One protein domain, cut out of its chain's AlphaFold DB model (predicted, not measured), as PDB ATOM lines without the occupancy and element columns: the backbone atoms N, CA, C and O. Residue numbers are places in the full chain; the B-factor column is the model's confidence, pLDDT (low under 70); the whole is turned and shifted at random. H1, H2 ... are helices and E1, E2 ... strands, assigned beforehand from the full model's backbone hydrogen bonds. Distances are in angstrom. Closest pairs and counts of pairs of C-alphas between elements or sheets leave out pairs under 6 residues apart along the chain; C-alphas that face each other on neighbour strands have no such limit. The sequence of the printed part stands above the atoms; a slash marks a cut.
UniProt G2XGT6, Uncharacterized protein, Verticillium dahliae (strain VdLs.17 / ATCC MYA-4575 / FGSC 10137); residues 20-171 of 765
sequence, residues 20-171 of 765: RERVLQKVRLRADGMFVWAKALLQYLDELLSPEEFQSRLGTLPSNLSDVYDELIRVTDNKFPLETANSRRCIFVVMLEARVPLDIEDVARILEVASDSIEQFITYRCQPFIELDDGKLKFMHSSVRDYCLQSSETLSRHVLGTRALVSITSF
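Overview. This is residues 20 to 171 of the 765 residues of an uncharacterized protein of Verticillium dahliae (strain VdLs.17 / ATCC MYA-4575 / FGSC 10137) (UniProt G2XGT6). What does the model look like? It has two lobes of short helices: in one, the small hairpin E1 and E2 sits beside a triangle of H5, H6 and H7, and in the other, H1, H3 and H4 gather round H2. H8 lies between the lobes, near H4 and H5, and a long link leads from it to the short H9, which packs on H4. What is it made of, and how large is it? The printed part has 152 residues with nine named helices and two named strands, in the order H1 H2 H3 H4 H5 H6 H7 E1 E2 H8 H9; the sheet has the order E1 - E2, antiparallel, and the class is mostly helix. The whole is compact, with a radius of gyration of the C-alphas of 15.9 A and spans of 45 by 35 by 29 A.

Along the chain. Where is the sheet? E1 is residues 130 to 133, 9.7 A long from first to last C-alpha, and E2 is residues 136 to 139, 10.2 A; C-alpha 130 is at (79.976, 143.359, 135.563). Which helices come before it? H1 is residues 20 to 31, 16.0 A, beginning with C-alpha 20 at (81.551, 136.961, 109.953); H2 is residues 35 to 46, 16.6 A; H3 is residues 51 to 59, 12.5 A. H4, residues 65 to 79, is the longest at 22.1 A, and H5, residues 83 to 96, measures 20.0 A. H6 is residues 104 to 111 and H7 is residues 118 to 126. Which helices follow it? H8 is residues 142 to 148, and H9 is residues 160 to 163, ending with C-alpha 163 at (90.074, 129.269, 138.784).

Arrangement. How do the strands pair, and what is close to them? E1 and E2 form an antiparallel hairpin at 142 degrees, with N 131 and O 138 2.8 A apart and N 138 and O 131 2.9 A apart, within hydrogen-bond range. The closest C-alphas of H6 and E2 are those of Ile 104 and Lys 136, 5.7 A; for H5 and E2 they are those of Met 95 and Lys 138, 7.7 A. How do the three helices beside the sheet meet? H5 and H7 touch, about perpendicular at 84 degrees, closest at C-alphas Thr 84 and Arg 125, 5.7 A. H6 only just touches H5 and only just touches H7, with 3 pairs of C-alphas within 8 A each; the closest are Ile 91 and Val 107, 7.0 A, and Ala 108 and Ile 118, 5.9 A. What does the hub H2 touch? It touches H4 at a shallow tilt of 25 degrees, the same way, closest at C-alphas Trp 37 and Leu 65, 5.4 A. H1 and H2 form a helical hairpin at a steep tilt of 43 degrees, closest at C-alphas Ala 31 and Ala 38, 5.5 A; H2 and H3 form another and only just touch, with 3 pairs within 8 A, closest at C-alphas Leu 45 and Phe 54, 6.7 A. What of H8, H9 and the helix backbones? H8 touches no helix, while H9 touches H4, closest at C-alphas Arg 74 and Thr 162, 6.7 A. Every O i to N i+4 pair is within hydrogen-bond range in H1, H2, H3, H5, H6, H7 and H8, against 10 of 11 in H4; H9 is too short for such a pair.

Size, cuts and confidence. How far does it reach? The two C-alphas farthest apart are those of Arg 22 and Arg 109, 45.5 A. Is it unbroken, and which link is long? The printed part has no cut, and the link from H8 to H9, with 11 residues, is long. Where is confidence low? The mean pLDDT of the printed part is 78.7, and 25 residues are under 70, among them residues 151 to 165.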
ATOM      1  N   ARG A  20      82.676 136.669 109.051       71.00
ATOM      2  CA  ARG A  20      81.551 136.961 109.953       71.00
ATOM      3  C   ARG A  20      80.463 135.891 109.930       71.00
ATOM      4  O   ARG A  20      80.048 135.414 110.982       71.00
ATOM      5  N   GLU A  21      80.048 135.463 108.741       71.81
ATOM      6  CA  GLU A  21      79.011 134.437 108.579       71.81
ATOM      7  C   GLU A  21      79.472 133.078 109.128       71.81
ATOM      8  O   GLU A  21      78.735 132.395 109.837       71.81
ATOM      9  N   ARG A  22      80.740 132.719 108.897       75.00
ATOM     10  CA  ARG A  22      81.346 131.478 109.401       75.00
ATOM     11  C   ARG A  22      81.430 131.457 110.930       75.00
ATOM     12  O   ARG A  22      81.163 130.422 111.543       75.00
ATOM     13  N   VAL A  23      81.790 132.584 111.547       76.44
ATOM     14  CA  VAL A  23      81.827 132.738 113.011       76.44
ATOM     15  C   VAL A  23      80.419 132.631 113.583       76.44
ATOM     16  O   VAL A  23      80.192 131.821 114.478       76.44
ATOM     17  N   LEU A  24      79.456 133.374 113.031       74.94
ATOM     18  CA  LEU A  24      78.067 133.343 113.490       74.94
ATOM     19  C   LEU A  24      77.450 131.944 113.379       74.94
ATOM     20  O   LEU A  24      76.756 131.522 114.301       74.94
ATOM     21  N   GLN A  25      77.731 131.194 112.309       76.88
ATOM     22  CA  GLN A  25      77.275 129.806 112.169       76.88
ATOM     23  C   GLN A  25      77.882 128.883 113.232       76.88
ATOM     24  O   GLN A  25      77.148 128.142 113.886       76.88
ATOM     25  N   LYS A  26      79.200 128.952 113.457       77.44
ATOM     26  CA  LYS A  26      79.874 128.153 114.494       77.44
ATOM     27  C   LYS A  26      79.366 128.476 115.899       77.44
ATOM     28  O   LYS A  26      79.080 127.557 116.663       77.44
ATOM     29  N   VAL A  27      79.232 129.763 116.225       76.75
ATOM     30  CA  VAL A  27      78.717 130.226 117.520       76.75
ATOM     31  C   VAL A  27      77.270 129.771 117.698       76.75
ATOM     32  O   VAL A  27      76.955 129.209 118.736       76.75
ATOM     33  N   ARG A  28      76.397 129.914 116.689       75.62
ATOM     34  CA  ARG A  28      74.998 129.445 116.760       75.62
ATOM     35  C   ARG A  28      74.885 127.940 116.990       75.62
ATOM     36  O   ARG A  28      74.072 127.528 117.808       75.62
ATOM     37  N   LEU A  29      75.693 127.141 116.290       76.69
ATOM     38  CA  LEU A  29      75.701 125.681 116.435       76.69
ATOM     39  C   LEU A  29      76.154 125.233 117.828       76.69
ATOM     40  O   LEU A  29      75.659 124.234 118.334       76.69
ATOM     41  N   ARG A  30      77.106 125.947 118.434       77.19
ATOM     42  CA  ARG A  30      77.683 125.591 119.738       77.19
ATOM     43  C   ARG A  30      76.974 126.218 120.931       77.19
ATOM     44  O   ARG A  30      77.017 125.639 122.004       77.19
ATOM     45  N   ALA A  31      76.322 127.362 120.742       75.06
ATOM     46  CA  ALA A  31      75.606 128.051 121.805       75.06
ATOM     47  C   ALA A  31      74.416 127.251 122.335       75.06
ATOM     48  O   ALA A  31      73.976 127.532 123.441       75.06
ATOM     49  N   ASP A  32      73.868 126.323 121.542       69.19
ATOM     50  CA  ASP A  32      72.730 125.475 121.922       69.19
ATOM     51  C   ASP A  32      71.563 126.273 122.550       69.19
ATOM     52  O   ASP A  32      70.975 125.920 123.566       69.19
ATOM     53  N   GLY A  33      71.277 127.452 121.984       71.31
ATOM     54  CA  GLY A  33      70.239 128.368 122.474       71.31
ATOM     55  C   GLY A  33      70.629 129.262 123.665       71.31
ATOM     56  O   GLY A  33      69.860 130.158 124.019       71.31
ATOM     57  N   MET A  34      71.819 129.112 124.251       76.94
ATOM     58  CA  MET A  34      72.307 129.950 125.353       76.94
ATOM     59  C   MET A  34      72.812 131.311 124.850       76.94
ATOM     60  O   MET A  34      73.963 131.474 124.441       76.94
ATOM     61  N   PHE A  35      71.959 132.334 124.933       79.06
ATOM     62  CA  PHE A  35      72.307 133.699 124.519       79.06
ATOM     63  C   PHE A  35      73.530 134.264 125.262       79.06
ATOM     64  O   PHE A  35      74.387 134.900 124.651       79.06
ATOM     65  N   VAL A  36      73.641 133.995 126.567       75.06
ATOM     66  CA  VAL A  36      74.755 134.471 127.406       75.06
ATOM     67  C   VAL A  36      76.081 133.848 126.972       75.06
ATOM     68  O   VAL A  36      77.084 134.551 126.900       75.06
ATOM     69  N   TRP A  37      76.068 132.566 126.597       83.69
ATOM     70  CA  TRP A  37      77.232 131.881 126.039       83.69
ATOM     71  C   TRP A  37      77.657 132.493 124.710       83.69
ATOM     72  O   TRP A  37      78.824 132.825 124.534       83.69
ATOM     73  N   ALA A  38      76.706 132.725 123.799       76.38
ATOM     74  CA  ALA A  38      77.005 133.341 122.509       76.38
ATOM     75  C   ALA A  38      77.582 134.756 122.677       76.38
ATOM     76  O   ALA A  38      78.561 135.094 122.018       76.38
ATOM     77  N   LYS A  39      77.013 135.565 123.583       78.25
ATOM     78  CA  LYS A  39      77.501 136.917 123.900       78.25
ATOM     79  C   LYS A  39      78.923 136.880 124.475       78.25
ATOM     80  O   LYS A  39      79.793 137.566 123.948       78.25
ATOM     81  N   ALA A  40      79.159 136.063 125.502       76.12
ATOM     82  CA  ALA A  40      80.461 135.953 126.159       76.12
ATOM     83  C   ALA A  40      81.540 135.401 125.212       76.12
ATOM     84  O   ALA A  40      82.660 135.908 125.189       76.12
ATOM     85  N   LEU A  41      81.200 134.420 124.367       79.31
ATOM     86  CA  LEU A  41      82.143 133.876 123.391       79.31
ATOM     87  C   LEU A  41      82.501 134.901 122.311       79.31
ATOM     88  O   LEU A  41      83.659 134.996 121.915       79.31
ATOM     89  N   LEU A  42      81.523 135.666 121.822       76.62
ATOM     90  CA  LEU A  42      81.798 136.727 120.854       76.62
ATOM     91  C   LEU A  42      82.722 137.794 121.449       76.62
ATOM     92  O   LEU A  42      83.627 138.231 120.753       76.62
ATOM     93  N   GLN A  43      82.561 138.141 122.730       74.38
ATOM     94  CA  GLN A  43      83.480 139.038 123.441       74.38
ATOM     95  C   GLN A  43      84.889 138.436 123.580       74.38
ATOM     96  O   GLN A  43      85.873 139.116 123.311       74.38
ATOM     97  N   TYR A  44      85.005 137.144 123.902       74.38
ATOM     98  CA  TYR A  44      86.298 136.444 123.956       74.38
ATOM     99  C   TYR A  44      87.044 136.447 122.612       74.38
ATOM    100  O   TYR A  44      88.276 136.513 122.574       74.38
ATOM    101  N   LEU A  45      86.302 136.363 121.505       73.25
ATOM    102  CA  LEU A  45      86.851 136.447 120.153       73.25
ATOM    103  C   LEU A  45      87.178 137.890 119.726       73.25
ATOM    104  O   LEU A  45      87.956 138.057 118.793       73.25
ATOM    105  N   ASP A  46      86.605 138.904 120.376       70.69
ATOM    106  CA  ASP A  46      86.807 140.327 120.057       70.69
ATOM    107  C   ASP A  46      88.091 140.898 120.693       70.69
ATOM    108  O   ASP A  46      88.724 141.789 120.141       70.69
ATOM    109  N   GLU A  47      88.545 140.334 121.817       62.78
ATOM    110  CA  GLU A  47      89.717 140.795 122.589       62.78
ATOM    111  C   GLU A  47      91.106 140.542 121.947       62.78
ATOM    112  O   GLU A  47      92.141 140.578 122.625       62.78
ATOM    113  N   LEU A  48      91.166 140.262 120.646       61.53
ATOM    114  CA  LEU A  48      92.351 139.727 119.975       61.53
ATOM    115  C   LEU A  48      93.322 140.768 119.424       61.53
ATOM    116  O   LEU A  48      92.944 141.842 118.969       61.53
ATOM    117  N   LEU A  49      94.597 140.369 119.387       56.06
ATOM    118  CA  LEU A  49      95.704 141.185 118.888       56.06
ATOM    119  C   LEU A  49      96.280 140.670 117.546       56.06
ATOM    120  O   LEU A  49      97.012 141.415 116.898       56.06
ATOM    121  N   SER A  50      95.957 139.439 117.090       65.56
ATOM    122  CA  SER A  50      96.463 138.880 115.814       65.56
ATOM    123  C   SER A  50      95.498 137.920 115.066       65.56
ATOM    124  O   SER A  50      94.718 137.201 115.701       65.56
ATOM    125  N   PRO A  51      95.560 137.838 113.713       68.19
ATOM    126  CA  PRO A  51      94.733 136.922 112.906       68.19
ATOM    127  C   PRO A  51      94.980 135.422 113.148       68.19
ATOM    128  O   PRO A  51      94.070 134.608 112.976       68.19
ATOM    129  N   GLU A  52      96.199 135.039 113.532       71.62
ATOM    130  CA  GLU A  52      96.584 133.641 113.784       71.62
ATOM    131  C   GLU A  52      95.949 133.118 115.077       71.62
ATOM    132  O   GLU A  52      95.379 132.023 115.114       71.62
ATOM    133  N   GLU A  53      95.960 133.947 116.122       69.62
ATOM    134  CA  GLU A  53      95.328 133.649 117.405       69.62
ATOM    135  C   GLU A  53      93.797 133.555 117.276       69.62
ATOM    136  O   GLU A  53      93.181 132.663 117.863       69.62
ATOM    137  N   PHE A  54      93.188 134.387 116.419       74.69
ATOM    138  CA  PHE A  54      91.763 134.288 116.075       74.69
ATOM    139  C   PHE A  54      91.399 132.933 115.465       74.69
ATOM    140  O   PHE A  54      90.436 132.295 115.897       74.69
ATOM    141  N   GLN A  55      92.166 132.465 114.473       72.88
ATOM    142  CA  GLN A  55      91.901 131.170 113.835       72.88
ATOM    143  C   GLN A  55      92.114 130.002 114.801       72.88
ATOM    144  O   GLN A  55      91.330 129.051 114.775       72.88
ATOM    145  N   SER A  56      93.124 130.096 115.670       78.06
ATOM    146  CA  SER A  56      93.377 129.111 116.724       78.06
ATOM    147  C   SER A  56      92.180 128.993 117.677       78.06
ATOM    148  O   SER A  56      91.574 127.923 117.775       78.06
ATOM    149  N   ARG A  57      91.732 130.110 118.274       77.31
ATOM    150  CA  ARG A  57      90.577 130.141 119.192       77.31
ATOM    151  C   ARG A  57      89.276 129.688 118.524       77.31
ATOM    152  O   ARG A  57      88.513 128.929 119.113       77.31
ATOM    153  N   LEU A  58      89.035 130.079 117.267       77.44
ATOM    154  CA  LEU A  58      87.866 129.640 116.487       77.44
ATOM    155  C   LEU A  58      87.904 128.133 116.139       77.44
ATOM    156  O   LEU A  58      86.872 127.542 115.779       77.44
ATOM    157  N   GLY A  59      89.085 127.512 116.190       77.00
ATOM    158  CA  GLY A  59      89.299 126.070 116.054       77.00
ATOM    159  C   GLY A  59      89.008 125.289 117.340       77.00
ATOM    160  O   GLY A  59      88.503 124.169 117.259       77.00
ATOM    161  N   THR A  60      89.247 125.893 118.507       78.94
ATOM    162  CA  THR A  60      89.110 125.276 119.837       78.94
ATOM    163  C   THR A  60      88.123 126.048 120.717       78.94
ATOM    164  O   THR A  60      88.502 126.653 121.717       78.94
ATOM    165  N   LEU A  61      86.843 126.052 120.335       78.88
ATOM    166  CA  LEU A  61      85.814 126.760 121.100       78.88
ATOM    167  C   LEU A  61      85.547 126.075 122.457       78.88
ATOM    168  O   LEU A  61      85.420 124.845 122.481       78.88
ATOM    169  N   PRO A  62      85.399 126.847 123.552       79.06
ATOM    170  CA  PRO A  62      85.027 126.322 124.864       79.06
ATOM    171  C   PRO A  62      83.718 125.522 124.820       79.06
ATOM    172  O   PRO A  62      82.841 125.798 124.000       79.06
ATOM    173  N   SER A  63      83.576 124.514 125.684       76.06
ATOM    174  CA  SER A  63      82.465 123.555 125.588       76.06
ATOM    175  C   SER A  63      81.199 124.008 126.313       76.06
ATOM    176  O   SER A  63      80.094 123.678 125.892       76.06
ATOM    177  N   ASN A  64      81.364 124.779 127.387       78.88
ATOM    178  CA  ASN A  64      80.292 125.268 128.246       78.88
ATOM    179  C   ASN A  64      80.556 126.730 128.661       78.88
ATOM    180  O   ASN A  64      81.582 127.309 128.310       78.88
ATOM    181  N   LEU A  65      79.611 127.348 129.374       81.69
ATOM    182  CA  LEU A  65      79.695 128.763 129.754       81.69
ATOM    183  C   LEU A  65      80.806 129.059 130.773       81.69
ATOM    184  O   LEU A  65      81.456 130.093 130.652       81.69
ATOM    185  N   SER A  66      81.054 128.156 131.726       80.94
ATOM    186  CA  SER A  66      82.157 128.301 132.683       80.94
ATOM    187  C   SER A  66      83.511 128.300 131.971       80.94
ATOM    188  O   SER A  66      84.355 129.123 132.297       80.94
ATOM    189  N   ASP A  67      83.692 127.453 130.951       80.38
ATOM    190  CA  ASP A  67      84.923 127.432 130.153       80.38
ATOM    191  C   ASP A  67      85.115 128.751 129.370       80.38
ATOM    192  O   ASP A  67      86.237 129.225 129.210       80.38
ATOM    193  N   VAL A  68      84.025 129.365 128.875       80.69
ATOM    194  CA  VAL A  68      84.088 130.688 128.220       80.69
ATOM    195  C   VAL A  68      84.517 131.764 129.220       80.69
ATOM    196  O   VAL A  68      85.314 132.636 128.880       80.69
ATOM    197  N   TYR A  69      84.010 131.707 130.452       84.50
ATOM    198  CA  TYR A  69      84.417 132.618 131.520       84.50
ATOM    199  C   TYR A  69      85.880 132.415 131.936       84.50
ATOM    200  O   TYR A  69      86.603 133.406 132.041       84.50
ATOM    201  N   ASP A  70      86.330 131.165 132.089       80.81
ATOM    202  CA  ASP A  70      87.730 130.821 132.378       80.81
ATOM    203  C   ASP A  70      88.669 131.431 131.316       80.81
ATOM    204  O   ASP A  70      89.684 132.048 131.645       80.81
ATOM    205  N   GLU A  71      88.299 131.322 130.039       79.19
ATOM    206  CA  GLU A  71      89.068 131.876 128.925       79.19
ATOM    207  C   GLU A  71      89.042 133.417 128.867       79.19
ATOM    208  O   GLU A  71      90.081 134.027 128.621       79.19
ATOM    209  N   LEU A  72      87.910 134.068 129.163       79.00
ATOM    210  CA  LEU A  72      87.840 135.533 129.291       79.00
ATOM    211  C   LEU A  72      88.771 136.052 130.396       79.00
ATOM    212  O   LEU A  72      89.573 136.951 130.153       79.00
ATOM    213  N   ILE A  73      88.727 135.438 131.581       79.56
ATOM    214  CA  ILE A  73      89.600 135.799 132.707       79.56
ATOM    215  C   ILE A  73      91.073 135.628 132.331       79.56
ATOM    216  O   ILE A  73      91.891 136.504 132.608       79.56
ATOM    217  N   ARG A  74      91.414 134.520 131.663       77.75
ATOM    218  CA  ARG A  74      92.781 134.234 131.221       77.75
ATOM    219  C   ARG A  74      93.330 135.316 130.293       77.75
ATOM    220  O   ARG A  74      94.495 135.684 130.414       77.75
ATOM    221  N   VAL A  75      92.509 135.827 129.375       73.81
ATOM    222  CA  VAL A  75      92.906 136.902 128.453       73.81
ATOM    223  C   VAL A  75      93.172 138.203 129.206       73.81
ATOM    224  O   VAL A  75      94.191 138.849 128.948       73.81
ATOM    225  N   THR A  76      92.306 138.563 130.154       71.62
ATOM    226  CA  THR A  76      92.479 139.759 130.988       71.62
ATOM    227  C   THR A  76      93.721 139.649 131.882       71.62
ATOM    228  O   THR A  76      94.519 140.585 131.947       71.62
ATOM    229  N   ASP A  77      93.944 138.496 132.518       72.94
ATOM    230  CA  ASP A  77      95.054 138.286 133.459       72.94
ATOM    231  C   ASP A  77      96.411 138.131 132.764       72.94
ATOM    232  O   ASP A  77      97.421 138.607 133.279       72.94
ATOM    233  N   ASN A  78      96.465 137.548 131.560       72.06
ATOM    234  CA  ASN A  78      97.709 137.468 130.781       72.06
ATOM    235  C   ASN A  78      98.294 138.853 130.462       72.06
ATOM    236  O   ASN A  78      99.507 138.979 130.287       72.06
ATOM    237  N   LYS A  79      97.451 139.891 130.386       64.06
ATOM    238  CA  LYS A  79      97.898 141.273 130.183       64.06
ATOM    239  C   LYS A  79      98.516 141.850 131.475       64.06
ATOM    240  O   LYS A  79      99.493 142.589 131.379       64.06
ATOM    241  N   PHE A  80      97.994 141.503 132.663       61.31
ATOM    242  CA  PHE A  80      98.407 142.032 133.981       61.31
ATOM    243  C   PHE A  80      98.139 141.006 135.114       61.31
ATOM    244  O   PHE A  80      97.011 140.941 135.603       61.31
ATOM    245  N   PRO A  81      99.132 140.217 135.577       67.94
ATOM    246  CA  PRO A  81      98.836 138.902 136.173       67.94
ATOM    247  C   PRO A  81      98.220 138.862 137.576       67.94
ATOM    248  O   PRO A  81      97.318 138.066 137.808       67.94
ATOM    249  N   LEU A  82      98.717 139.647 138.540       71.31
ATOM    250  CA  LEU A  82      98.369 139.431 139.957       71.31
ATOM    251  C   LEU A  82      97.500 140.543 140.549       71.31
ATOM    252  O   LEU A  82      96.524 140.267 141.239       71.31
ATOM    253  N   GLU A  83      97.823 141.802 140.259       73.81
ATOM    254  CA  GLU A  83      97.078 142.953 140.775       73.81
ATOM    255  C   GLU A  83      95.642 142.988 140.226       73.81
ATOM    256  O   GLU A  83      94.684 143.078 140.988       73.81
ATOM    257  N   THR A  84      95.481 142.824 138.907       74.44
ATOM    258  CA  THR A  84      94.171 142.766 138.241       74.44
ATOM    259  C   THR A  84      93.314 141.620 138.765       74.44
ATOM    260  O   THR A  84      92.135 141.827 139.060       74.44
ATOM    261  N   ALA A  85      93.907 140.436 138.937       77.69
ATOM    262  CA  ALA A  85      93.201 139.270 139.447       77.69
ATOM    263  C   ALA A  85      92.735 139.465 140.897       77.69
ATOM    264  O   ALA A  85      91.575 139.188 141.205       77.69
ATOM    265  N   ASN A  86      93.594 140.014 141.762       82.38
ATOM    266  CA  ASN A  86      93.247 140.304 143.154       82.38
ATOM    267  C   ASN A  86      92.140 141.359 143.256       82.38
ATOM    268  O   ASN A  86      91.161 141.148 143.967       82.38
ATOM    269  N   SER A  87      92.238 142.464 142.512       84.19
ATOM    270  CA  SER A  87      91.202 143.501 142.509       84.19
ATOM    271  C   SER A  87      89.865 142.986 141.970       84.19
ATOM    272  O   SER A  87      88.831 143.244 142.584       84.19
ATOM    273  N   ARG A  88      89.861 142.212 140.869       88.44
ATOM    274  CA  ARG A  88      88.635 141.586 140.341       88.44
ATOM    275  C   ARG A  88      88.016 140.645 141.370       88.44
ATOM    276  O   ARG A  88      86.808 140.707 141.594       88.44
ATOM    277  N   ARG A  89      88.835 139.810 142.021       88.62
ATOM    278  CA  ARG A  89      88.377 138.919 143.091       88.62
ATOM    279  C   ARG A  89      87.739 139.711 144.228       88.62
ATOM    280  O   ARG A  89      86.615 139.395 144.598       88.62
ATOM    281  N   CYS A  90      88.399 140.753 144.734       89.19
ATOM    282  CA  CYS A  90      87.857 141.604 145.797       89.19
ATOM    283  C   CYS A  90      86.479 142.175 145.433       89.19
ATOM    284  O   CYS A  90      85.565 142.115 146.253       89.19
ATOM    285  N   ILE A  91      86.309 142.662 144.197       92.00
ATOM    286  CA  ILE A  91      85.024 143.177 143.697       92.00
ATOM    287  C   ILE A  91      83.963 142.071 143.692       92.00
ATOM    288  O   ILE A  91      82.865 142.260 144.212       92.00
ATOM    289  N   PHE A  92      84.284 140.895 143.151       93.00
ATOM    290  CA  PHE A  92      83.334 139.783 143.102       93.00
ATOM    291  C   PHE A  92      82.947 139.305 144.506       93.00
ATOM    292  O   PHE A  92      81.768 139.052 144.742       93.00
ATOM    293  N   VAL A  93      83.901 139.243 145.443       94.06
ATOM    294  CA  VAL A  93      83.666 138.848 146.841       94.06
ATOM    295  C   VAL A  93      82.640 139.767 147.495       94.06
ATOM    296  O   VAL A  93      81.706 139.268 148.113       94.06
ATOM    297  N   VAL A  94      82.748 141.089 147.346       94.44
ATOM    298  CA  VAL A  94      81.782 142.014 147.970       94.44
ATOM    299  C   VAL A  94      80.455 142.106 147.217       94.44
ATOM    300  O   VAL A  94      79.451 142.478 147.807       94.44
ATOM    301  N   MET A  95      80.404 141.737 145.939       94.06
ATOM    302  CA  MET A  95      79.152 141.724 145.175       94.06
ATOM    303  C   MET A  95      78.323 140.457 145.381       94.06
ATOM    304  O   MET A  95      77.104 140.502 145.225       94.06
ATOM    305  N   LEU A  96      78.970 139.327 145.681       93.44
ATOM    306  CA  LEU A  96      78.333 138.017 145.626       93.44
ATOM    307  C   LEU A  96      77.157 137.913 146.593       93.44
ATOM    308  O   LEU A  96      76.046 137.675 146.147       93.44
ATOM    309  N   GLU A  97      77.346 138.146 147.887       95.38
ATOM    310  CA  GLU A  97      76.263 138.044 148.876       95.38
ATOM    311  C   GLU A  97      75.626 139.387 149.243       95.38
ATOM    312  O   GLU A  97      74.867 139.479 150.211       95.38
ATOM    313  N   ALA A  98      75.887 140.439 148.459       95.19
ATOM    314  CA  ALA A  98      75.303 141.747 148.706       95.19
ATOM    315  C   ALA A  98      73.768 141.711 148.595       95.19
ATOM    316  O   ALA A  98      73.195 141.233 147.614       95.19
ATOM    317  N   ARG A  99      73.076 142.246 149.610       93.75
ATOM    318  CA  ARG A  99      71.600 142.253 149.692       93.75
ATOM    319  C   ARG A  99      70.953 143.189 148.674       93.75
ATOM    320  O   ARG A  99      69.810 142.977 148.272       93.75
ATOM    321  N   VAL A 100      71.691 144.223 148.289       92.75
ATOM    322  CA  VAL A 100      71.383 145.166 147.215       92.75
ATOM    323  C   VAL A 100      72.680 145.467 146.455       92.75
ATOM    324  O   VAL A 100      73.747 145.385 147.063       92.75
ATOM    325  N   PRO A 101      72.612 145.810 145.156       93.50
ATOM    326  CA  PRO A 101      73.779 146.250 144.395       93.50
ATOM    327  C   PRO A 101      74.518 147.388 145.106       93.50
ATOM    328  O   PRO A 101      73.876 148.366 145.501       93.50
ATOM    329  N   LEU A 102      75.835 147.238 145.263       94.12
ATOM    330  CA  LEU A 102      76.702 148.248 145.870       94.12
ATOM    331  C   LEU A 102      76.903 149.424 144.913       94.12
ATOM    332  O   LEU A 102      77.009 149.228 143.696       94.12
ATOM    333  N   ASP A 103      76.976 150.628 145.474       92.94
ATOM    334  CA  ASP A 103      77.328 151.820 144.713       92.94
ATOM    335  C   ASP A 103      78.811 151.772 144.327       92.94
ATOM    336  O   ASP A 103      79.656 151.229 145.045       92.94
ATOM    337  N   ILE A 104      79.157 152.354 143.182       92.56
ATOM    338  CA  ILE A 104      80.537 152.395 142.695       92.56
ATOM    339  C   ILE A 104      81.484 153.066 143.698       92.56
ATOM    340  O   ILE A 104      82.632 152.652 143.839       92.56
ATOM    341  N   GLU A 105      80.967 154.020 144.470       92.38
ATOM    342  CA  GLU A 105      81.674 154.688 145.563       92.38
ATOM    343  C   GLU A 105      81.898 153.785 146.788       92.38
ATOM    344  O   GLU A 105      82.865 153.980 147.525       92.38
ATOM    345  N   ASP A 106      81.033 152.790 147.029       93.88
ATOM    346  CA  ASP A 106      81.292 151.754 148.041       93.88
ATOM    347  C   ASP A 106      82.507 150.928 147.616       93.88
ATOM    348  O   ASP A 106      83.430 150.702 148.396       93.88
ATOM    349  N   VAL A 107      82.530 150.516 146.348       93.12
ATOM    350  CA  VAL A 107      83.609 149.698 145.788       93.12
ATOM    351  C   VAL A 107      84.920 150.486 145.716       93.12
ATOM    352  O   VAL A 107      85.965 149.934 146.055       93.12
ATOM    353  N   ALA A 108      84.873 151.777 145.368       92.94
ATOM    354  CA  ALA A 108      86.027 152.677 145.407       92.94
ATOM    355  C   ALA A 108      86.681 152.698 146.798       92.94
ATOM    356  O   ALA A 108      87.888 152.483 146.916       92.94
ATOM    357  N   ARG A 109      85.876 152.871 147.857       93.94
ATOM    358  CA  ARG A 109      86.348 152.879 149.253       93.94
ATOM    359  C   ARG A 109      86.887 151.530 149.710       93.94
ATOM    360  O   ARG A 109      87.902 151.497 150.395       93.94
ATOM    361  N   ILE A 110      86.240 150.430 149.328       93.38
ATOM    362  CA  ILE A 110      86.697 149.070 149.662       93.38
ATOM    363  C   ILE A 110      88.063 148.772 149.031       93.38
ATOM    364  O   ILE A 110      88.895 148.108 149.645       93.38
ATOM    365  N   LEU A 111      88.284 149.239 147.800       90.31
ATOM    366  CA  LEU A 111      89.530 149.023 147.063       90.31
ATOM    367  C   LEU A 111      90.596 150.093 147.334       90.31
ATOM    368  O   LEU A 111      91.716 149.943 146.855       90.31
ATOM    369  N   GLU A 112      90.250 151.158 148.062       89.50
ATOM    370  CA  GLU A 112      91.087 152.345 148.284       89.50
ATOM    371  C   GLU A 112      91.558 153.000 146.963       89.50
ATOM    372  O   GLU A 112      92.698 153.444 146.826       89.50
ATOM    373  N   VAL A 113      90.658 153.074 145.973       87.88
ATOM    374  CA  VAL A 113      90.889 153.682 144.648       87.88
ATOM    375  C   VAL A 113      90.155 155.021 144.547       87.88
ATOM    376  O   VAL A 113      89.041 155.163 145.045       87.88
ATOM    377  N   ALA A 114      90.763 156.008 143.883       83.81
ATOM    378  CA  ALA A 114      90.164 157.330 143.709       83.81
ATOM    379  C   ALA A 114      88.878 157.281 142.853       83.81
ATOM    380  O   ALA A 114      88.865 156.679 141.772       83.81
ATOM    381  N   SER A 115      87.812 157.939 143.329       77.19
ATOM    382  CA  SER A 115      86.461 157.926 142.735       77.19
ATOM    383  C   SER A 115      86.390 158.431 141.291       77.19
ATOM    384  O   SER A 115      85.506 158.047 140.540       77.19
ATOM    385  N   ASP A 116      87.327 159.266 140.854       81.69
ATOM    386  CA  ASP A 116      87.406 159.762 139.476       81.69
ATOM    387  C   ASP A 116      87.938 158.716 138.478       81.69
ATOM    388  O   ASP A 116      87.723 158.834 137.272       81.69
ATOM    389  N   SER A 117      88.598 157.668 138.974       83.88
ATOM    390  CA  SER A 117      89.200 156.601 138.164       83.88
ATOM    391  C   SER A 117      88.510 155.242 138.309       83.88
ATOM    392  O   SER A 117      88.802 154.317 137.547       83.88
ATOM    393  N   ILE A 118      87.578 155.103 139.260       87.62
ATOM    394  CA  ILE A 118      87.007 153.809 139.656       87.62
ATOM    395  C   ILE A 118      86.204 153.129 138.537       87.62
ATOM    396  O   ILE A 118      86.291 151.913 138.374       87.62
ATOM    397  N   GLU A 119      85.467 153.884 137.720       87.00
ATOM    398  CA  GLU A 119      84.689 153.315 136.612       87.00
ATOM    399  C   GLU A 119      85.604 152.659 135.582       87.00
ATOM    400  O   GLU A 119      85.382 151.511 135.191       87.00
ATOM    401  N   GLN A 120      86.680 153.348 135.199       83.31
ATOM    402  CA  GLN A 120      87.697 152.798 134.309       83.31
ATOM    403  C   GLN A 120      88.428 151.631 134.979       83.31
ATOM    404  O   GLN A 120      88.664 150.610 134.337       83.31
ATOM    405  N   PHE A 121      88.726 151.741 136.276       84.38
ATOM    406  CA  PHE A 121      89.389 150.698 137.055       84.38
ATOM    407  C   PHE A 121      88.585 149.387 137.081       84.38
ATOM    408  O   PHE A 121      89.152 148.326 136.814       84.38
ATOM    409  N   ILE A 122      87.278 149.457 137.365       85.06
ATOM    410  CA  ILE A 122      86.366 148.302 137.377       85.06
ATOM    411  C   ILE A 122      86.167 147.782 135.958       85.06
ATOM    412  O   ILE A 122      86.308 146.584 135.727       85.06
ATOM    413  N   THR A 123      85.879 148.670 135.004       81.69
ATOM    414  CA  THR A 123      85.670 148.315 133.593       81.69
ATOM    415  C   THR A 123      86.837 147.491 133.066       81.69
ATOM    416  O   THR A 123      86.648 146.397 132.544       81.69
ATOM    417  N   TYR A 124      88.053 147.977 133.299       78.06
ATOM    418  CA  TYR A 124      89.284 147.351 132.846       78.06
ATOM    419  C   TYR A 124      89.538 145.962 133.452       78.06
ATOM    420  O   TYR A 124      90.117 145.099 132.797       78.06
ATOM    421  N   ARG A 125      89.130 145.737 134.706       80.31
ATOM    422  CA  ARG A 125      89.458 144.513 135.458       80.31
ATOM    423  C   ARG A 125      88.332 143.486 135.488       80.31
ATOM    424  O   ARG A 125      88.607 142.312 135.723       80.31
ATOM    425  N   CYS A 126      87.088 143.912 135.279       83.75
ATOM    426  CA  CYS A 126      85.899 143.099 135.518       83.75
ATOM    427  C   CYS A 126      84.971 142.953 134.312       83.75
ATOM    428  O   CYS A 126      84.013 142.184 134.410       83.75
ATOM    429  N   GLN A 127      85.193 143.648 133.192       76.38
ATOM    430  CA  GLN A 127      84.424 143.346 131.987       76.38
ATOM    431  C   GLN A 127      84.801 141.967 131.416       76.38
ATOM    432  O   GLN A 127      85.942 141.534 131.554       76.38
ATOM    433  N   PRO A 128      83.836 141.249 130.809       75.75
ATOM    434  CA  PRO A 128      82.432 141.636 130.623       75.75
ATOM    435  C   PRO A 128      81.497 141.257 131.792       75.75
ATOM    436  O   PRO A 128      80.290 141.437 131.677       75.75
ATOM    437  N   PHE A 129      82.022 140.723 132.897       84.94
ATOM    438  CA  PHE A 129      81.257 140.093 133.984       84.94
ATOM    439  C   PHE A 129      80.342 141.038 134.772       84.94
ATOM    440  O   PHE A 129      79.344 140.591 135.347       84.94
ATOM    441  N   ILE A 130      80.688 142.324 134.813       87.81
ATOM    442  CA  ILE A 130      79.976 143.359 135.563       87.81
ATOM    443  C   ILE A 130      79.416 144.411 134.611       87.81
ATOM    444  O   ILE A 130      80.058 144.802 133.636       87.81
ATOM    445  N   GLU A 131      78.225 144.895 134.944       87.56
ATOM    446  CA  GLU A 131      77.569 146.036 134.324       87.56
ATOM    447  C   GLU A 131      77.359 147.129 135.385       87.56
ATOM    448  O   GLU A 131      77.069 146.832 136.549       87.56
ATOM    449  N   LEU A 132      77.518 148.390 134.979       87.38
ATOM    450  CA  LEU A 132      77.209 149.554 135.803       87.38
ATOM    451  C   LEU A 132      75.829 150.084 135.398       87.38
ATOM    452  O   LEU A 132      75.619 150.446 134.240       87.38
ATOM    453  N   ASP A 133      74.892 150.111 136.342       85.88
ATOM    454  CA  ASP A 133      73.522 150.589 136.137       85.88
ATOM    455  C   ASP A 133      73.198 151.640 137.199       85.88
ATOM    456  O   ASP A 133      73.116 151.312 138.382       85.88
ATOM    457  N   ASP A 134      73.065 152.899 136.775       87.19
ATOM    458  CA  ASP A 134      72.837 154.057 137.653       87.19
ATOM    459  C   ASP A 134      73.850 154.148 138.813       87.19
ATOM    460  O   ASP A 134      73.493 154.270 139.981       87.19
ATOM    461  N   GLY A 135      75.140 153.980 138.494       87.62
ATOM    462  CA  GLY A 135      76.222 153.999 139.484       87.62
ATOM    463  C   GLY A 135      76.334 152.737 140.347       87.62
ATOM    464  O   GLY A 135      77.246 152.657 141.164       87.62
ATOM    465  N   LYS A 136      75.476 151.727 140.150       91.12
ATOM    466  CA  LYS A 136      75.493 150.475 140.921       91.12
ATOM    467  C   LYS A 136      76.065 149.312 140.134       91.12
ATOM    468  O   LYS A 136      75.697 149.090 138.979       91.12
ATOM    469  N   LEU A 137      76.921 148.527 140.780       91.50
ATOM    470  CA  LEU A 137      77.528 147.351 140.163       91.50
ATOM    471  C   LEU A 137      76.572 146.159 140.210       91.50
ATOM    472  O   LEU A 137      76.101 145.754 141.276       91.50
ATOM    473  N   LYS A 138      76.339 145.535 139.056       91.00
ATOM    474  CA  LYS A 138      75.557 144.300 138.923       91.00
ATOM    475  C   LYS A 138      76.334 143.280 138.108       91.00
ATOM    476  O   LYS A 138      77.073 143.636 137.198       91.00
ATOM    477  N   PHE A 139      76.139 141.996 138.392       90.00
ATOM    478  CA  PHE A 139      76.577 140.970 137.450       90.00
ATOM    479  C   PHE A 139      75.774 141.091 136.154       90.00
ATOM    480  O   PHE A 139      74.553 141.252 136.202       90.00
ATOM    481  N   MET A 140      76.443 140.946 135.009       87.38
ATOM    482  CA  MET A 140      75.799 140.996 133.687       87.38
ATOM    483  C   MET A 140      74.660 139.973 133.535       87.38
ATOM    484  O   MET A 140      73.742 140.140 132.734       87.38
ATOM    485  N   HIS A 141      74.754 138.861 134.269       85.75
ATOM    486  CA  HIS A 141      73.796 137.768 134.271       85.75
ATOM    487  C   HIS A 141      73.983 136.909 135.533       85.75
ATOM    488  O   HIS A 141      75.096 136.809 136.055       85.75
ATOM    489  N   SER A 142      72.926 136.236 136.001       85.56
ATOM    490  CA  SER A 142      72.979 135.377 137.198       85.56
ATOM    491  C   SER A 142      73.993 134.233 137.083       85.56
ATOM    492  O   SER A 142      74.581 133.835 138.080       85.56
ATOM    493  N   SER A 143      74.282 133.768 135.866       87.25
ATOM    494  CA  SER A 143      75.281 132.720 135.609       87.25
ATOM    495  C   SER A 143      76.700 133.090 136.042       87.25
ATOM    496  O   SER A 143      77.496 132.192 136.288       87.25
ATOM    497  N   VAL A 144      77.040 134.383 136.130       87.56
ATOM    498  CA  VAL A 144      78.345 134.817 136.660       87.56
ATOM    499  C   VAL A 144      78.426 134.535 138.159       87.56
ATOM    500  O   VAL A 144      79.444 134.047 138.637       87.56
ATOM    501  N   ARG A 145      77.329 134.765 138.892       89.31
ATOM    502  CA  ARG A 145      77.224 134.409 140.311       89.31
ATOM    503  C   ARG A 145      77.404 132.902 140.499       89.31
ATOM    504  O   ARG A 145      78.208 132.489 141.329       89.31
ATOM    505  N   ASP A 146      76.688 132.103 139.706       86.31
ATOM    506  CA  ASP A 146      76.776 130.639 139.758       86.31
ATOM    507  C   ASP A 146      78.196 130.159 139.446       86.31
ATOM    508  O   ASP A 146      78.704 129.260 140.107       86.31
ATOM    509  N   TYR A 147      78.856 130.786 138.472       85.81
ATOM    510  CA  TYR A 147      80.243 130.506 138.119       85.81
ATOM    511  C   TYR A 147      81.214 130.807 139.273       85.81
ATOM    512  O   TYR A 147      82.035 129.951 139.596       85.81
ATOM    513  N   CYS A 148      81.086 131.957 139.944       86.94
ATOM    514  CA  CYS A 148      81.927 132.304 141.098       86.94
ATOM    515  C   CYS A 148      81.747 131.336 142.282       86.94
ATOM    516  O   CYS A 148      82.710 131.070 142.995       86.94
ATOM    517  N   LEU A 149      80.539 130.794 142.486       85.50
ATOM    518  CA  LEU A 149      80.214 129.872 143.588       85.50
ATOM    519  C   LEU A 149      80.608 128.402 143.324       85.50
ATOM    520  O   LEU A 149      80.483 127.569 144.223       85.50
ATOM    521  N   GLN A 150      81.062 128.046 142.116       78.88
ATOM    522  CA  GLN A 150      81.476 126.673 141.793       78.88
ATOM    523  C   GLN A 150      82.768 126.288 142.531       78.88
ATOM    524  O   GLN A 150      83.760 127.011 142.468       78.88
ATOM    525  N   SER A 151      82.791 125.117 143.187       62.69
ATOM    526  CA  SER A 151      83.965 124.675 143.954       62.69
ATOM    527  C   SER A 151      85.143 124.275 143.058       62.69
ATOM    528  O   SER A 151      84.974 123.595 142.043       62.69
ATOM    529  N   SER A 152      86.357 124.632 143.488       57.41
ATOM    530  CA  SER A 152      87.622 124.254 142.832       57.41
ATOM    531  C   SER A 152      87.868 122.729 142.807       57.41
ATOM    532  O   SER A 152      88.555 122.218 141.925       57.41
ATOM    533  N   GLU A 153      87.270 121.972 143.736       50.56
ATOM    534  CA  GLU A 153      87.484 120.519 143.895       50.56
ATOM    535  C   GLU A 153      86.848 119.662 142.791       50.56
ATOM    536  O   GLU A 153      87.285 118.539 142.548       50.56
ATOM    537  N   THR A 154      85.840 120.179 142.086       45.88
ATOM    538  CA  THR A 154      85.140 119.444 141.013       45.88
ATOM    539  C   THR A 154      85.891 119.440 139.676       45.88
ATOM    540  O   THR A 154      85.375 118.961 138.666       45.88
ATOM    541  N   LEU A 155      87.116 119.974 139.642       49.50
ATOM    542  CA  LEU A 155      87.798 120.361 138.411       49.50
ATOM    543  C   LEU A 155      89.147 119.666 138.239       49.50
ATOM    544  O   LEU A 155      89.889 119.404 139.183       49.50
ATOM    545  N   SER A 156      89.478 119.358 136.985       43.31
ATOM    546  CA  SER A 156      90.729 118.682 136.631       43.31
ATOM    547  C   SER A 156      91.971 119.543 136.930       43.31
ATOM    548  O   SER A 156      91.941 120.770 136.832       43.31
ATOM    549  N   ARG A 157      93.109 118.890 137.226       41.25
ATOM    550  CA  ARG A 157      94.383 119.539 137.615       41.25
ATOM    551  C   ARG A 157      94.919 120.597 136.633       41.25
ATOM    552  O   ARG A 157      95.730 121.418 137.044       41.25
ATOM    553  N   HIS A 158      94.490 120.605 135.369       43.31
ATOM    554  CA  HIS A 158      94.929 121.587 134.368       43.31
ATOM    555  C   HIS A 158      94.235 122.964 134.471       43.31
ATOM    556  O   HIS A 158      94.723 123.913 133.864       43.31
ATOM    557  N   VAL A 159      93.158 123.101 135.257       50.78
ATOM    558  CA  VAL A 159      92.312 124.319 135.353       50.78
ATOM    559  C   VAL A 159      92.568 125.131 136.644       50.78
ATOM    560  O   VAL A 159      92.084 126.248 136.809       50.78
ATOM    561  N   LEU A 160      93.375 124.603 137.571       50.31
ATOM    562  CA  LEU A 160      93.474 125.099 138.953       50.31
ATOM    563  C   LEU A 160      94.081 126.508 139.114       50.31
ATOM    564  O   LEU A 160      93.741 127.195 140.072       50.31
ATOM    565  N   GLY A 161      94.956 126.959 138.206       57.75
ATOM    566  CA  GLY A 161      95.693 128.223 138.374       57.75
ATOM    567  C   GLY A 161      94.814 129.478 138.285       57.75
ATOM    568  O   GLY A 161      94.843 130.322 139.173       57.75
ATOM    569  N   THR A 162      94.001 129.582 137.233       58.06
ATOM    570  CA  THR A 162      93.130 130.744 136.972       58.06
ATOM    571  C   THR A 162      91.848 130.691 137.809       58.06
ATOM    572  O   THR A 162      91.339 131.715 138.260       58.06
ATOM    573  N   ARG A 163      91.349 129.481 138.088       63.34
ATOM    574  CA  ARG A 163      90.074 129.269 138.784       63.34
ATOM    575  C   ARG A 163      90.147 129.496 140.293       63.34
ATOM    576  O   ARG A 163      89.172 129.952 140.883       63.34
ATOM    577  N   ALA A 164      91.311 129.274 140.910       61.38
ATOM    578  CA  ALA A 164      91.546 129.629 142.311       61.38
ATOM    579  C   ALA A 164      91.358 131.135 142.582       61.38
ATOM    580  O   ALA A 164      90.955 131.516 143.676       61.38
ATOM    581  N   LEU A 165      91.589 131.988 141.578       64.62
ATOM    582  CA  LEU A 165      91.470 133.442 141.712       64.62
ATOM    583  C   LEU A 165      90.013 133.928 141.639       64.62
ATOM    584  O   LEU A 165      89.731 135.034 142.092       64.62
ATOM    585  N   VAL A 166      89.069 133.109 141.156       72.31
ATOM    586  CA  VAL A 166      87.663 133.518 140.936       72.31
ATOM    587  C   VAL A 166      86.637 132.661 141.688       72.31
ATOM    588  O   VAL A 166      85.535 133.129 141.953       72.31
ATOM    589  N   SER A 167      87.009 131.453 142.124       82.69
ATOM    590  CA  SER A 167      86.198 130.637 143.037       82.69
ATOM    591  C   SER A 167      86.065 131.339 144.390       82.69
ATOM    592  O   SER A 167      87.061 131.534 145.090       82.69
ATOM    593  N   ILE A 168      84.844 131.704 144.770       88.69
ATOM    594  CA  ILE A 168      84.516 132.427 146.002       88.69
ATOM    595  C   ILE A 168      83.457 131.631 146.752       88.69
ATOM    596  O   ILE A 168      82.480 131.162 146.171       88.69
ATOM    597  N   THR A 169      83.637 131.489 148.060       89.81
ATOM    598  CA  THR A 169      82.602 130.877 148.901       89.81
ATOM    599  C   THR A 169      81.596 131.935 149.358       89.81
ATOM    600  O   THR A 169      81.954 133.090 149.590       89.81
ATOM    601  N   SER A 170      80.332 131.544 149.539       90.88
ATOM    602  CA  SER A 170      79.323 132.416 150.161       90.88
ATOM    603  C   SER A 170      79.797 132.903 151.541       90.88
ATOM    604  O   SER A 170      79.693 134.084 151.866       90.88
ATOM    605  N   PHE A 171      80.460 132.020 152.290       91.88
ATOM    606  CA  PHE A 171      81.120 132.318 153.560       91.88
ATOM    607  C   PHE A 171      82.150 133.463 153.472       91.88
ATOM    608  O   PHE A 171      82.077 134.417 154.243       91.88
TER     609      PHE A 171